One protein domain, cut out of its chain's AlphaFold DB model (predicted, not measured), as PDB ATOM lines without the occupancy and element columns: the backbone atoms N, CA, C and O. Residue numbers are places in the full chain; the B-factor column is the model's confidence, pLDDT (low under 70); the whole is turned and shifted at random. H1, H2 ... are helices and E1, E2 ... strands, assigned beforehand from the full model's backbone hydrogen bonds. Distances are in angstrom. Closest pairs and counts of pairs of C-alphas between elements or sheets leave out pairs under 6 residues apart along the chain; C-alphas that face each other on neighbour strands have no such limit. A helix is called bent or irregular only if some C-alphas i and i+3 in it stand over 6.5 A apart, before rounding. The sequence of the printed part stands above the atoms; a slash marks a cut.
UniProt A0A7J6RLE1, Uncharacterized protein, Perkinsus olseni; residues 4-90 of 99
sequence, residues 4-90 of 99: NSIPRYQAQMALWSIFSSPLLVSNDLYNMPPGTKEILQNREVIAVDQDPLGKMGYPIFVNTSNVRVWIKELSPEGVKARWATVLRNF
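Overview. This is residues 4 to 90 of the 99 residues of an uncharacterized protein of Perkinsus olseni (UniProt A0A7J6RLE1). Three antiparallel strands, E1, E2 and E3, form a wall with one bare face; H1 and H3 cover part of its other face, and H2 packs side by side with H1, away from the sheet. The printed part has 87 residues of mixed class, with three helices and then three strands, in sheet order E1 E2 E3. It is only just compact, close to loose, with a radius of gyration of the C-alphas of 14.1 A, and spans 43 by 34 by 18 A.

Along the chain. Find C-alpha 4 at (44.683, -0.902, 26.249); from there H1, residues 4 to 18, runs 23.6 A. It is irregular: C-alphas 4 and 7 are 7.5 A apart. Read on to H2, residues 34 to 40, H3, residues 43 to 49, and E1, residues 58 to 60. E2, residues 67 to 74, runs 22.5 A; E3, residues 82 to 89, runs 23.3 A to C-alpha 89 at (45.129, -0.684, 42.450).

Arrangement. The strands form a meander, each the antiparallel neighbour of the one before. In the hairpin E1 and E2, at 129 degrees, find N 58 and O 71 at 2.9 A; in the hairpin E2 and E3, at 162 degrees, N 70 and O 86 at 3.0 A. H1 and H3 are on the same face, making two layers. H1 has a height of 9.8 A over the sheet; its closest C-alphas to E3 are Ala 14 and Val 86, 6.8 A. H1 touches H2 at a shallow tilt of 14 degrees, closest at C-alphas 10 and 39, 6.3 A. With residues 13 to 18 alone it touches H3, closest at C-alphas 17 and 49, 4.1 A. H2 and H3 have every O i to N i+4 pair within hydrogen-bond range, H1 10 of 11.

Size, cuts and confidence. The farthest C-alphas, Asn 31 and Lys 80, are 43.6 A apart. The printed part has no cut; the link H1 to H2 is long. Residues 4 and 63 to 65 have pLDDT under 70.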
ATOM      1  N   ASN A   4      43.864  -1.007  25.031       64.62
ATOM      2  CA  ASN A   4      44.683  -0.902  26.249       64.62
ATOM      3  C   ASN A   4      44.138   0.054  27.335       64.62
ATOM      4  O   ASN A   4      44.714   0.160  28.419       64.62
ATOM      5  N   SER A   5      43.063   0.795  27.055       75.75
ATOM      6  CA  SER A   5      42.454   1.753  27.986       75.75
ATOM      7  C   SER A   5      41.254   1.199  28.764       75.75
ATOM      8  O   SER A   5      40.833   1.826  29.738       75.75
ATOM      9  N   ILE A   6      40.741   0.016  28.403       84.12
ATOM     10  CA  ILE A   6      39.568  -0.622  29.030       84.12
ATOM     11  C   ILE A   6      39.662  -0.682  30.569       84.12
ATOM     12  O   ILE A   6      38.725  -0.214  31.224       84.12
ATOM     13  N   PRO A   7      40.781  -1.126  31.186       87.75
ATOM     14  CA  PRO A   7      40.878  -1.196  32.649       87.75
ATOM     15  C   PRO A   7      40.753   0.168  33.336       87.75
ATOM     16  O   PRO A   7      40.232   0.280  34.446       87.75
ATOM     17  N   ARG A   8      41.208   1.239  32.671       86.38
ATOM     18  CA  ARG A   8      41.097   2.603  33.204       86.38
ATOM     19  C   ARG A   8      39.649   3.080  33.194       86.38
ATOM     20  O   ARG A   8      39.214   3.657  34.187       86.38
ATOM     21  N   TYR A   9      38.901   2.792  32.128       89.56
ATOM     22  CA  TYR A   9      37.471   3.103  32.048       89.56
ATOM     23  C   TYR A   9      36.649   2.327  33.075       89.56
ATOM     24  O   TYR A   9      35.786   2.913  33.722       89.56
ATOM     25  N   GLN A  10      36.959   1.047  33.295       91.69
ATOM     26  CA  GLN A  10      36.325   0.245  34.346       91.69
ATOM     27  C   GLN A  10      36.570   0.843  35.735       91.69
ATOM     28  O   GLN A  10      35.626   1.065  36.491       91.69
ATOM     29  N   ALA A  11      37.828   1.171  36.054       91.69
ATOM     30  CA  ALA A  11      38.176   1.780  37.336       91.69
ATOM     31  C   ALA A  11      37.495   3.143  37.538       91.69
ATOM     32  O   ALA A  11      37.060   3.464  38.642       91.69
ATOM     33  N   GLN A  12      37.395   3.945  36.477       91.62
ATOM     34  CA  GLN A  12      36.747   5.251  36.505       91.62
ATOM     35  C   GLN A  12      35.231   5.133  36.720       91.62
ATOM     36  O   GLN A  12      34.692   5.807  37.595       91.62
ATOM     37  N   MET A  13      34.565   4.233  35.993       93.88
ATOM     38  CA  MET A  13      33.136   3.951  36.152       93.88
ATOM     39  C   MET A  13      32.813   3.435  37.561       93.88
ATOM     40  O   MET A  13      31.884   3.925  38.204       93.88
ATOM     41  N   ALA A  14      33.614   2.498  38.076       94.38
ATOM     42  CA  ALA A  14      33.443   1.957  39.423       94.38
ATOM     43  C   ALA A  14      33.598   3.041  40.504       94.38
ATOM     44  O   ALA A  14      32.812   3.091  41.449       94.38
ATOM     45  N   LEU A  15      34.578   3.940  40.351       93.69
ATOM     46  CA  LEU A  15      34.770   5.055  41.277       93.69
ATOM     47  C   LEU A  15      33.632   6.075  41.224       93.69
ATOM     48  O   LEU A  15      33.184   6.527  42.268       93.69
ATOM     49  N   TRP A  16      33.138   6.455  40.046       94.44
ATOM     50  CA  TRP A  16      32.000   7.377  40.008       94.44
ATOM     51  C   TRP A  16      30.745   6.769  40.623       94.44
ATOM     52  O   TRP A  16      30.069   7.444  41.397       94.44
ATOM     53  N   SER A  17      30.523   5.476  40.386       95.44
ATOM     54  CA  SER A  17      29.358   4.758  40.906       95.44
ATOM     55  C   SER A  17      29.385   4.602  42.429       95.44
ATOM     56  O   SER A  17      28.361   4.741  43.103       95.44
ATOM     57  N   ILE A  18      30.568   4.366  43.015       95.31
ATOM     58  CA  ILE A  18      30.702   4.314  44.479       95.31
ATOM     59  C   ILE A  18      30.500   5.691  45.116       95.31
ATOM     60  O   ILE A  18      30.090   5.776  46.269       95.31
ATOM     61  N   PHE A  19      30.749   6.775  44.380       93.56
ATOM     62  CA  PHE A  19      30.544   8.137  44.862       93.56
ATOM     63  C   PHE A  19      29.131   8.680  44.633       93.56
ATOM     64  O   PHE A  19      28.873   9.805  45.054       93.56
ATOM     65  N   SER A  20      28.222   7.911  44.019       92.38
ATOM     66  CA  SER A  20      26.888   8.401  43.624       92.38
ATOM     67  C   SER A  20      26.987   9.662  42.753       92.38
ATOM     68  O   SER A  20      26.272  10.644  42.957       92.38
ATOM     69  N   SER A  21      27.981   9.695  41.864       92.44
ATOM     70  CA  SER A  21      28.291  10.870  41.055       92.44
ATOM     71  C   SER A  21      27.490  10.839  39.753       92.44
ATOM     72  O   SER A  21      27.291   9.762  39.203       92.44
ATOM     73  N   PRO A  22      27.083  11.991  39.186       91.38
ATOM     74  CA  PRO A  22      26.401  12.003  37.897       91.38
ATOM     75  C   PRO A  22      27.209  11.284  36.802       91.38
ATOM     76  O   PRO A  22      28.293  11.728  36.419       91.38
ATOM     77  N   LEU A  23      26.659  10.192  36.264       92.00
ATOM     78  CA  LEU A  23      27.274   9.397  35.198       92.00
ATOM     79  C   LEU A  23      27.020  10.027  33.819       92.00
ATOM     80  O   LEU A  23      26.217   9.546  33.021       92.00
ATOM     81  N   LEU A  24      27.704  11.141  33.545       90.88
ATOM     82  CA  LEU A  24      27.620  11.850  32.266       90.88
ATOM     83  C   LEU A  24      28.661  11.330  31.272       90.88
ATOM     84  O   LEU A  24      29.862  11.306  31.545       90.88
ATOM     85  N   VAL A  25      28.193  10.960  30.084       89.44
ATOM     86  CA  VAL A  25      29.023  10.403  29.016       89.44
ATOM     87  C   VAL A  25      29.349  11.497  28.000       89.44
ATOM     88  O   VAL A  25      28.447  12.073  27.399       89.44
ATOM     89  N   SER A  26      30.637  11.795  27.811       88.12
ATOM     90  CA  SER A  26      31.112  12.864  26.913       88.12
ATOM     91  C   SER A  26      31.834  12.369  25.657       88.12
ATOM     92  O   SER A  26      32.272  13.181  24.844       88.12
ATOM     93  N   ASN A  27      32.005  11.055  25.493       84.06
ATOM     94  CA  ASN A  27      32.673  10.495  24.322       84.06
ATOM     95  C   ASN A  27      31.714  10.321  23.136       84.06
ATOM     96  O   ASN A  27      30.494  10.333  23.286       84.06
ATOM     97  N   ASP A  28      32.288  10.129  21.948       87.50
ATOM     98  CA  ASP A  28      31.526   9.812  20.741       87.50
ATOM     99  C   ASP A  28      30.778   8.479  20.917       87.50
ATOM    100  O   ASP A  28      31.387   7.410  21.017       87.50
ATOM    101  N   LEU A  29      29.446   8.566  20.972       86.50
ATOM    102  CA  LEU A  29      28.549   7.423  21.122       86.50
ATOM    103  C   LEU A  29      28.366   6.643  19.814       86.50
ATOM    104  O   LEU A  29      27.975   5.477  19.860       86.50
ATOM    105  N   TYR A  30      28.633   7.270  18.665       86.69
ATOM    106  CA  TYR A  30      28.440   6.662  17.353       86.69
ATOM    107  C   TYR A  30      29.586   5.705  17.017       86.69
ATOM    108  O   TYR A  30      29.351   4.584  16.574       86.69
ATOM    109  N   ASN A  31      30.827   6.115  17.301       87.44
ATOM    110  CA  ASN A  31      32.038   5.356  16.964       87.44
ATOM    111  C   ASN A  31      32.726   4.717  18.186       87.44
ATOM    112  O   ASN A  31      33.955   4.598  18.239       87.44
ATOM    113  N   MET A  32      31.955   4.321  19.199       85.88
ATOM    114  CA  MET A  32      32.515   3.762  20.430       85.88
ATOM    115  C   MET A  32      32.971   2.301  20.260       85.88
ATOM    116  O   MET A  32      32.209   1.485  19.737       85.88
ATOM    117  N   PRO A  33      34.159   1.916  20.772       87.25
ATOM    118  CA  PRO A  33      34.566   0.515  20.816       87.25
ATOM    119  C   PRO A  33      33.586  -0.349  21.631       87.25
ATOM    120  O   PRO A  33      33.114   0.105  22.681       87.25
ATOM    121  N   PRO A  34      33.333  -1.611  21.229       87.88
ATOM    122  CA  PRO A  34      32.407  -2.503  21.933       87.88
ATOM    123  C   PRO A  34      32.714  -2.669  23.428       87.88
ATOM    124  O   PRO A  34      31.799  -2.591  24.242       87.88
ATOM    125  N   GLY A  35      33.993  -2.796  23.806       87.25
ATOM    126  CA  GLY A  35      34.388  -2.943  25.212       87.25
ATOM    127  C   GLY A  35      34.066  -1.715  26.073       87.25
ATOM    128  O   GLY A  35      33.648  -1.847  27.218       87.25
ATOM    129  N   THR A  36      34.178  -0.496  25.530       87.75
ATOM    130  CA  THR A  36      33.770   0.721  26.259       87.75
ATOM    131  C   THR A  36      32.253   0.790  26.411       87.75
ATOM    132  O   THR A  36      31.756   1.169  27.472       87.75
ATOM    133  N   LYS A  37      31.513   0.383  25.375       89.44
ATOM    134  CA  LYS A  37      30.050   0.330  25.412       89.44
ATOM    135  C   LYS A  37      29.551  -0.633  26.489       89.44
ATOM    136  O   LYS A  37      28.620  -0.291  27.208       89.44
ATOM    137  N   GLU A  38      30.196  -1.787  26.640       92.19
ATOM    138  CA  GLU A  38      29.877  -2.760  27.690       92.19
ATOM    139  C   GLU A  38      30.058  -2.174  29.099       92.19
ATOM    140  O   GLU A  38      29.177  -2.318  29.945       92.19
ATOM    141  N   ILE A  39      31.144  -1.427  29.335       92.44
ATOM    142  CA  ILE A  39      31.395  -0.761  30.626       92.44
ATOM    143  C   ILE A  39      30.289   0.249  30.947       92.44
ATOM    144  O   ILE A  39      29.752   0.242  32.053       92.44
ATOM    145  N   LEU A  40      29.943   1.110  29.984       91.38
ATOM    146  CA  LEU A  40      28.924   2.147  30.175       91.38
ATOM    147  C   LEU A  40      27.508   1.580  30.321       91.38
ATOM    148  O   LEU A  40      26.632   2.274  30.825       91.38
ATOM    149  N   GLN A  41      27.270   0.347  29.873       93.19
ATOM    150  CA  GLN A  41      25.975  -0.333  29.958       93.19
ATOM    151  C   GLN A  41      25.910  -1.367  31.090       93.19
ATOM    152  O   GLN A  41      24.925  -2.102  31.192       93.19
ATOM    153  N   ASN A  42      26.925  -1.431  31.957       95.50
ATOM    154  CA  ASN A  42      26.946  -2.373  33.067       95.50
ATOM    155  C   ASN A  42      25.853  -2.028  34.095       95.50
ATOM    156  O   ASN A  42      25.998  -1.121  34.917       95.50
ATOM    157  N   ARG A  43      24.749  -2.783  34.049       95.50
ATOM    158  CA  ARG A  43      23.560  -2.545  34.878       95.50
ATOM    159  C   ARG A  43      23.823  -2.709  36.370       95.50
ATOM    160  O   ARG A  43      23.175  -2.027  37.152       95.50
ATOM    161  N   GLU A  44      24.745  -3.581  36.759       93.94
ATOM    162  CA  GLU A  44      25.069  -3.807  38.169       93.94
ATOM    163  C   GLU A  44      25.796  -2.595  38.756       93.94
ATOM    164  O   GLU A  44      25.443  -2.108  39.827       93.94
ATOM    165  N   VAL A  45      26.758  -2.049  38.012       94.44
ATOM    166  CA  VAL A  45      27.507  -0.858  38.424       94.44
ATOM    167  C   VAL A  45      26.610   0.384  38.419       94.44
ATOM    168  O   VAL A  45      26.649   1.172  39.363       94.44
ATOM    169  N   ILE A  46      25.733   0.521  37.420       95.19
ATOM    170  CA  ILE A  46      24.724   1.593  37.381       95.19
ATOM    171  C   ILE A  46      23.745   1.475  38.557       95.19
ATOM    172  O   ILE A  46      23.388   2.487  39.147       95.19
ATOM    173  N   ALA A  47      23.320   0.262  38.927       94.50
ATOM    174  CA  ALA A  47      22.429   0.058  40.069       94.50
ATOM    175  C   ALA A  47      23.088   0.462  41.396       94.50
ATOM    176  O   ALA A  47      22.413   1.002  42.266       94.50
ATOM    177  N   VAL A  48      24.404   0.254  41.538       94.44
ATOM    178  CA  VAL A  48      25.163   0.773  42.684       94.44
ATOM    179  C   VAL A  48      25.131   2.297  42.703       94.44
ATOM    180  O   VAL A  48      24.887   2.867  43.761       94.44
ATOM    181  N   ASP A  49      25.370   2.967  41.572       95.19
ATOM    182  CA  ASP A  49      25.322   4.434  41.487       95.19
ATOM    183  C   ASP A  49      23.937   4.990  41.851       95.19
ATOM    184  O   ASP A  49      23.824   5.830  42.744       95.19
ATOM    185  N   GLN A  50      22.894   4.434  41.231       94.19
ATOM    186  CA  GLN A  50      21.492   4.858  41.323       94.19
ATOM    187  C   GLN A  50      20.733   4.245  42.515       94.19
ATOM    188  O   GLN A  50      19.501   4.205  42.517       94.19
ATOM    189  N   ASP A  51      21.450   3.745  43.523       94.94
ATOM    190  CA  ASP A  51      20.835   3.187  44.724       94.94
ATOM    191  C   ASP A  51      19.963   4.246  45.437       94.94
ATOM    192  O   ASP A  51      20.419   5.374  45.671       94.94
ATOM    193  N   PRO A  52      18.716   3.910  45.825       92.62
ATOM    194  CA  PRO A  52      17.765   4.877  46.371       92.62
ATOM    195  C   PRO A  52      18.172   5.445  47.736       92.62
ATOM    196  O   PRO A  52      17.616   6.457  48.157       92.62
ATOM    197  N   LEU A  53      19.132   4.832  48.439       92.50
ATOM    198  CA  LEU A  53      19.662   5.367  49.692       92.50
ATOM    199  C   LEU A  53      20.491   6.640  49.459       92.50
ATOM    200  O   LEU A  53      20.685   7.414  50.395       92.50
ATOM    201  N   GLY A  54      21.005   6.854  48.239       88.25
ATOM    202  CA  GLY A  54      21.714   8.073  47.837       88.25
ATOM    203  C   GLY A  54      23.007   8.357  48.614       88.25
ATOM    204  O   GLY A  54      23.570   9.445  48.503       88.25
ATOM    205  N   LYS A  55      23.498   7.403  49.415       92.69
ATOM    206  CA  LYS A  55      24.706   7.576  50.229       92.69
ATOM    207  C   LYS A  55      25.954   7.522  49.356       92.69
ATOM    208  O   LYS A  55      26.122   6.615  48.545       92.69
ATOM    209  N   MET A  56      26.848   8.484  49.556       93.06
ATOM    210  CA  MET A  56      28.181   8.475  48.958       93.06
ATOM    211  C   MET A  56      29.066   7.443  49.669       93.06
ATOM    212  O   MET A  56      29.075   7.361  50.899       93.06
ATOM    213  N   GLY A  57      29.840   6.679  48.903       93.19
ATOM    214  CA  GLY A  57      30.849   5.779  49.442       93.19
ATOM    215  C   GLY A  57      32.062   6.510  50.012       93.19
ATOM    216  O   GLY A  57      32.455   7.581  49.545       93.19
ATOM    217  N   TYR A  58      32.692   5.906  51.013       93.00
ATOM    218  CA  TYR A  58      33.836   6.464  51.727       93.00
ATOM    219  C   TYR A  58      35.023   5.491  51.720       93.00
ATOM    220  O   TYR A  58      34.834   4.275  51.617       93.00
ATOM    221  N   PRO A  59      36.267   6.005  51.774       91.25
ATOM    222  CA  PRO A  59      37.446   5.156  51.812       91.25
ATOM    223  C   PRO A  59      37.557   4.448  53.164       91.25
ATOM    224  O   PRO A  59      37.293   5.043  54.210       91.25
ATOM    225  N   ILE A  60      38.021   3.203  53.147       90.31
ATOM    226  CA  ILE A  60      38.448   2.485  54.348       90.31
ATOM    227  C   ILE A  60      39.965   2.335  54.352       90.31
ATOM    228  O   ILE A  60      40.606   2.235  53.301       90.31
ATOM    229  N   PHE A  61      40.548   2.353  55.549       78.25
ATOM    230  CA  PHE A  61      41.986   2.207  55.702       78.25
ATOM    231  C   PHE A  61      42.396   0.761  55.421       78.25
ATOM    232  O   PHE A  61      41.888  -0.171  56.039       78.25
ATOM    233  N   VAL A  62      43.345   0.593  54.504       74.69
ATOM    234  CA  VAL A  62      43.986  -0.690  54.219       74.69
ATOM    235  C   VAL A  62      45.476  -0.500  54.434       74.69
ATOM    236  O   VAL A  62      46.041   0.505  54.007       74.69
ATOM    237  N   ASN A  63      46.126  -1.463  55.087       68.25
ATOM    238  CA  ASN A  63      47.547  -1.402  55.445       68.25
ATOM    239  C   ASN A  63      48.487  -1.606  54.233       68.25
ATOM    240  O   ASN A  63      49.570  -2.172  54.337       68.25
ATOM    241  N   THR A  64      48.046  -1.212  53.040       68.38
ATOM    242  CA  THR A  64      48.781  -1.328  51.784       68.38
ATOM    243  C   THR A  64      48.745   0.031  51.104       68.38
ATOM    244  O   THR A  64      47.683   0.500  50.710       68.38
ATOM    245  N   SER A  65      49.905   0.667  50.946       69.25
ATOM    246  CA  SER A  65      50.030   2.039  50.426       69.25
ATOM    247  C   SER A  65      49.484   2.234  49.005       69.25
ATOM    248  O   SER A  65      49.193   3.357  48.602       69.25
ATOM    249  N   ASN A  66      49.333   1.145  48.249       82.50
ATOM    250  CA  ASN A  66      49.115   1.169  46.803       82.50
ATOM    251  C   ASN A  66      47.704   0.755  46.365       82.50
ATOM    252  O   ASN A  66      47.347   0.912  45.195       82.50
ATOM    253  N   VAL A  67      46.901   0.231  47.292       85.75
ATOM    254  CA  VAL A  67      45.508  -0.137  47.041       85.75
ATOM    255  C   VAL A  67      44.629   0.715  47.929       85.75
ATOM    256  O   VAL A  67      44.848   0.801  49.134       85.75
ATOM    257  N   ARG A  68      43.605   1.327  47.339       88.25
ATOM    258  CA  ARG A  68      42.543   1.958  48.121       88.25
ATOM    259  C   ARG A  68      41.266   1.161  47.986       88.25
ATOM    260  O   ARG A  68      40.961   0.643  46.909       88.25
ATOM    261  N   VAL A  69      40.544   1.086  49.093       91.06
ATOM    262  CA  VAL A  69      39.252   0.424  49.162       91.06
ATOM    263  C   VAL A  69      38.210   1.447  49.563       91.06
ATOM    264  O   VAL A  69      38.431   2.237  50.480       91.06
ATOM    265  N   TRP A  70      37.090   1.444  48.853       93.81
ATOM    266  CA  TRP A  70      35.916   2.245  49.175       93.81
ATOM    267  C   TRP A  70      34.752   1.323  49.445       93.81
ATOM    268  O   TRP A  70      34.616   0.296  48.777       93.81
ATOM    269  N   ILE A  71      33.910   1.727  50.385       95.06
ATOM    270  CA  ILE A  71      32.653   1.050  50.665       95.06
ATOM    271  C   ILE A  71      31.502   2.040  50.561       95.06
ATOM    272  O   ILE A  71      31.638   3.208  50.924       95.06
ATOM    273  N   LYS A  72      30.367   1.560  50.067       95.25
ATOM    274  CA  LYS A  72      29.101   2.288  50.014       95.25
ATOM    275  C   LYS A  72      28.017   1.397  50.585       95.25
ATOM    276  O   LYS A  72      27.888   0.243  50.186       95.25
ATOM    277  N   GLU A  73      27.257   1.945  51.516       95.38
ATOM    278  CA  GLU A  73      26.053   1.303  52.027       95.38
ATOM    279  C   GLU A  73      24.951   1.408  50.969       95.38
ATOM    280  O   GLU A  73      24.735   2.484  50.409       95.38
ATOM    281  N   LEU A  74      24.282   0.293  50.695       94.81
ATOM    282  CA  LEU A  74      23.187   0.196  49.735       94.81
ATOM    283  C   LEU A  74      21.863  -0.040  50.452       94.81
ATOM    284  O   LEU A  74      21.825  -0.511  51.594       94.81
ATOM    285  N   SER A  75      20.768   0.223  49.745       93.94
ATOM    286  CA  SER A  75      19.432  -0.093  50.220       93.94
ATOM    287  C   SER A  75      19.319  -1.583  50.587       93.94
ATOM    288  O   SER A  75      19.718  -2.450  49.800       93.94
ATOM    289  N   PRO A  76      18.775  -1.919  51.770       86.44
ATOM    290  CA  PRO A  76      18.775  -3.285  52.278       86.44
ATOM    291  C   PRO A  76      17.959  -4.297  51.456       86.44
ATOM    292  O   PRO A  76      18.178  -5.477  51.661       86.44
ATOM    293  N   GLU A  77      17.070  -3.906  50.529       87.00
ATOM    294  CA  GLU A  77      16.314  -4.810  49.616       87.00
ATOM    295  C   GLU A  77      15.890  -6.175  50.225       87.00
ATOM    296  O   GLU A  77      16.099  -7.239  49.646       87.00
ATOM    297  N   GLY A  78      15.306  -6.166  51.427       86.38
ATOM    298  CA  GLY A  78      14.830  -7.390  52.093       86.38
ATOM    299  C   GLY A  78      15.895  -8.203  52.846       86.38
ATOM    300  O   GLY A  78      15.560  -9.216  53.455       86.38
ATOM    301  N   VAL A  79      17.152  -7.755  52.878       89.25
ATOM    302  CA  VAL A  79      18.215  -8.266  53.759       89.25
ATOM    303  C   VAL A  79      18.599  -7.237  54.828       89.25
ATOM    304  O   VAL A  79      18.197  -6.082  54.781       89.25
ATOM    305  N   LYS A  80      19.383  -7.642  55.836       86.69
ATOM    306  CA  LYS A  80      19.730  -6.768  56.974       86.69
ATOM    307  C   LYS A  80      20.612  -5.574  56.578       86.69
ATOM    308  O   LYS A  80      20.466  -4.502  57.154       86.69
ATOM    309  N   ALA A  81      21.547  -5.775  55.651       89.12
ATOM    310  CA  ALA A  81      22.438  -4.739  55.139       89.12
ATOM    311  C   ALA A  81      23.050  -5.180  53.804       89.12
ATOM    312  O   ALA A  81      23.335  -6.366  53.619       89.12
ATOM    313  N   ARG A  82      23.293  -4.224  52.903       93.88
ATOM    314  CA  ARG A  82      23.993  -4.429  51.628       93.88
ATOM    315  C   ARG A  82      25.090  -3.387  51.479       93.88
ATOM    316  O   ARG A  82      24.920  -2.243  51.889       93.88
ATOM    317  N   TRP A  83      26.208  -3.800  50.894       93.00
ATOM    318  CA  TRP A  83      27.373  -2.947  50.697       93.00
ATOM    319  C   TRP A  83      27.957  -3.177  49.307       93.00
ATOM    320  O   TRP A  83      28.094  -4.321  48.875       93.00
ATOM    321  N   ALA A  84      28.326  -2.093  48.633       94.31
ATOM    322  CA  ALA A  84      29.204  -2.126  47.473       94.31
ATOM    323  C   ALA A  84      30.636  -1.826  47.919       94.31
ATOM    324  O   ALA A  84      30.858  -0.917  48.719       94.31
ATOM    325  N   THR A  85      31.599  -2.557  47.362       93.38
ATOM    326  CA  THR A  85      33.022  -2.386  47.662       93.38
ATOM    327  C   THR A  85      33.805  -2.234  46.370       93.38
ATOM    328  O   THR A  85      33.673  -3.048  45.460       93.38
ATOM    329  N   VAL A  86      34.657  -1.215  46.300       93.81
ATOM    330  CA  VAL A  86      35.582  -0.998  45.182       93.81
ATOM    331  C   VAL A  86      37.006  -1.147  45.683       93.81
ATOM    332  O   VAL A  86      37.405  -0.451  46.614       93.81
ATOM    333  N   LEU A  87      37.785  -2.009  45.029       90.69
ATOM    334  CA  LEU A  87      39.227  -2.132  45.227       90.69
ATOM    335  C   LEU A  87      39.933  -1.514  44.025       90.69
ATOM    336  O   LEU A  87      39.774  -1.983  42.900       90.69
ATOM    337  N   ARG A  88      40.726  -0.468  44.253       88.19
ATOM    338  CA  ARG A  88      41.529   0.144  43.193       88.19
ATOM    339  C   ARG A  88      43.006  -0.021  43.475       88.19
ATOM    340  O   ARG A  88      43.518   0.530  44.448       88.19
ATOM    341  N   ASN A  89      43.680  -0.687  42.549       88.31
ATOM    342  CA  ASN A  89      45.129  -0.684  42.450       88.31
ATOM    343  C   ASN A  89      45.601   0.572  41.699       88.31
ATOM    344  O   ASN A  89      45.068   0.906  40.639       88.31
ATOM    345  N   PHE A  90      46.574   1.287  42.263       82.31
ATOM    346  CA  PHE A  90      47.194   2.456  41.628       82.31
ATOM    347  C   PHE A  90      48.475   2.115  40.864       82.31
ATOM    348  O   PHE A  90      48.970   2.958  40.117       82.31
TER     349      PHE A  90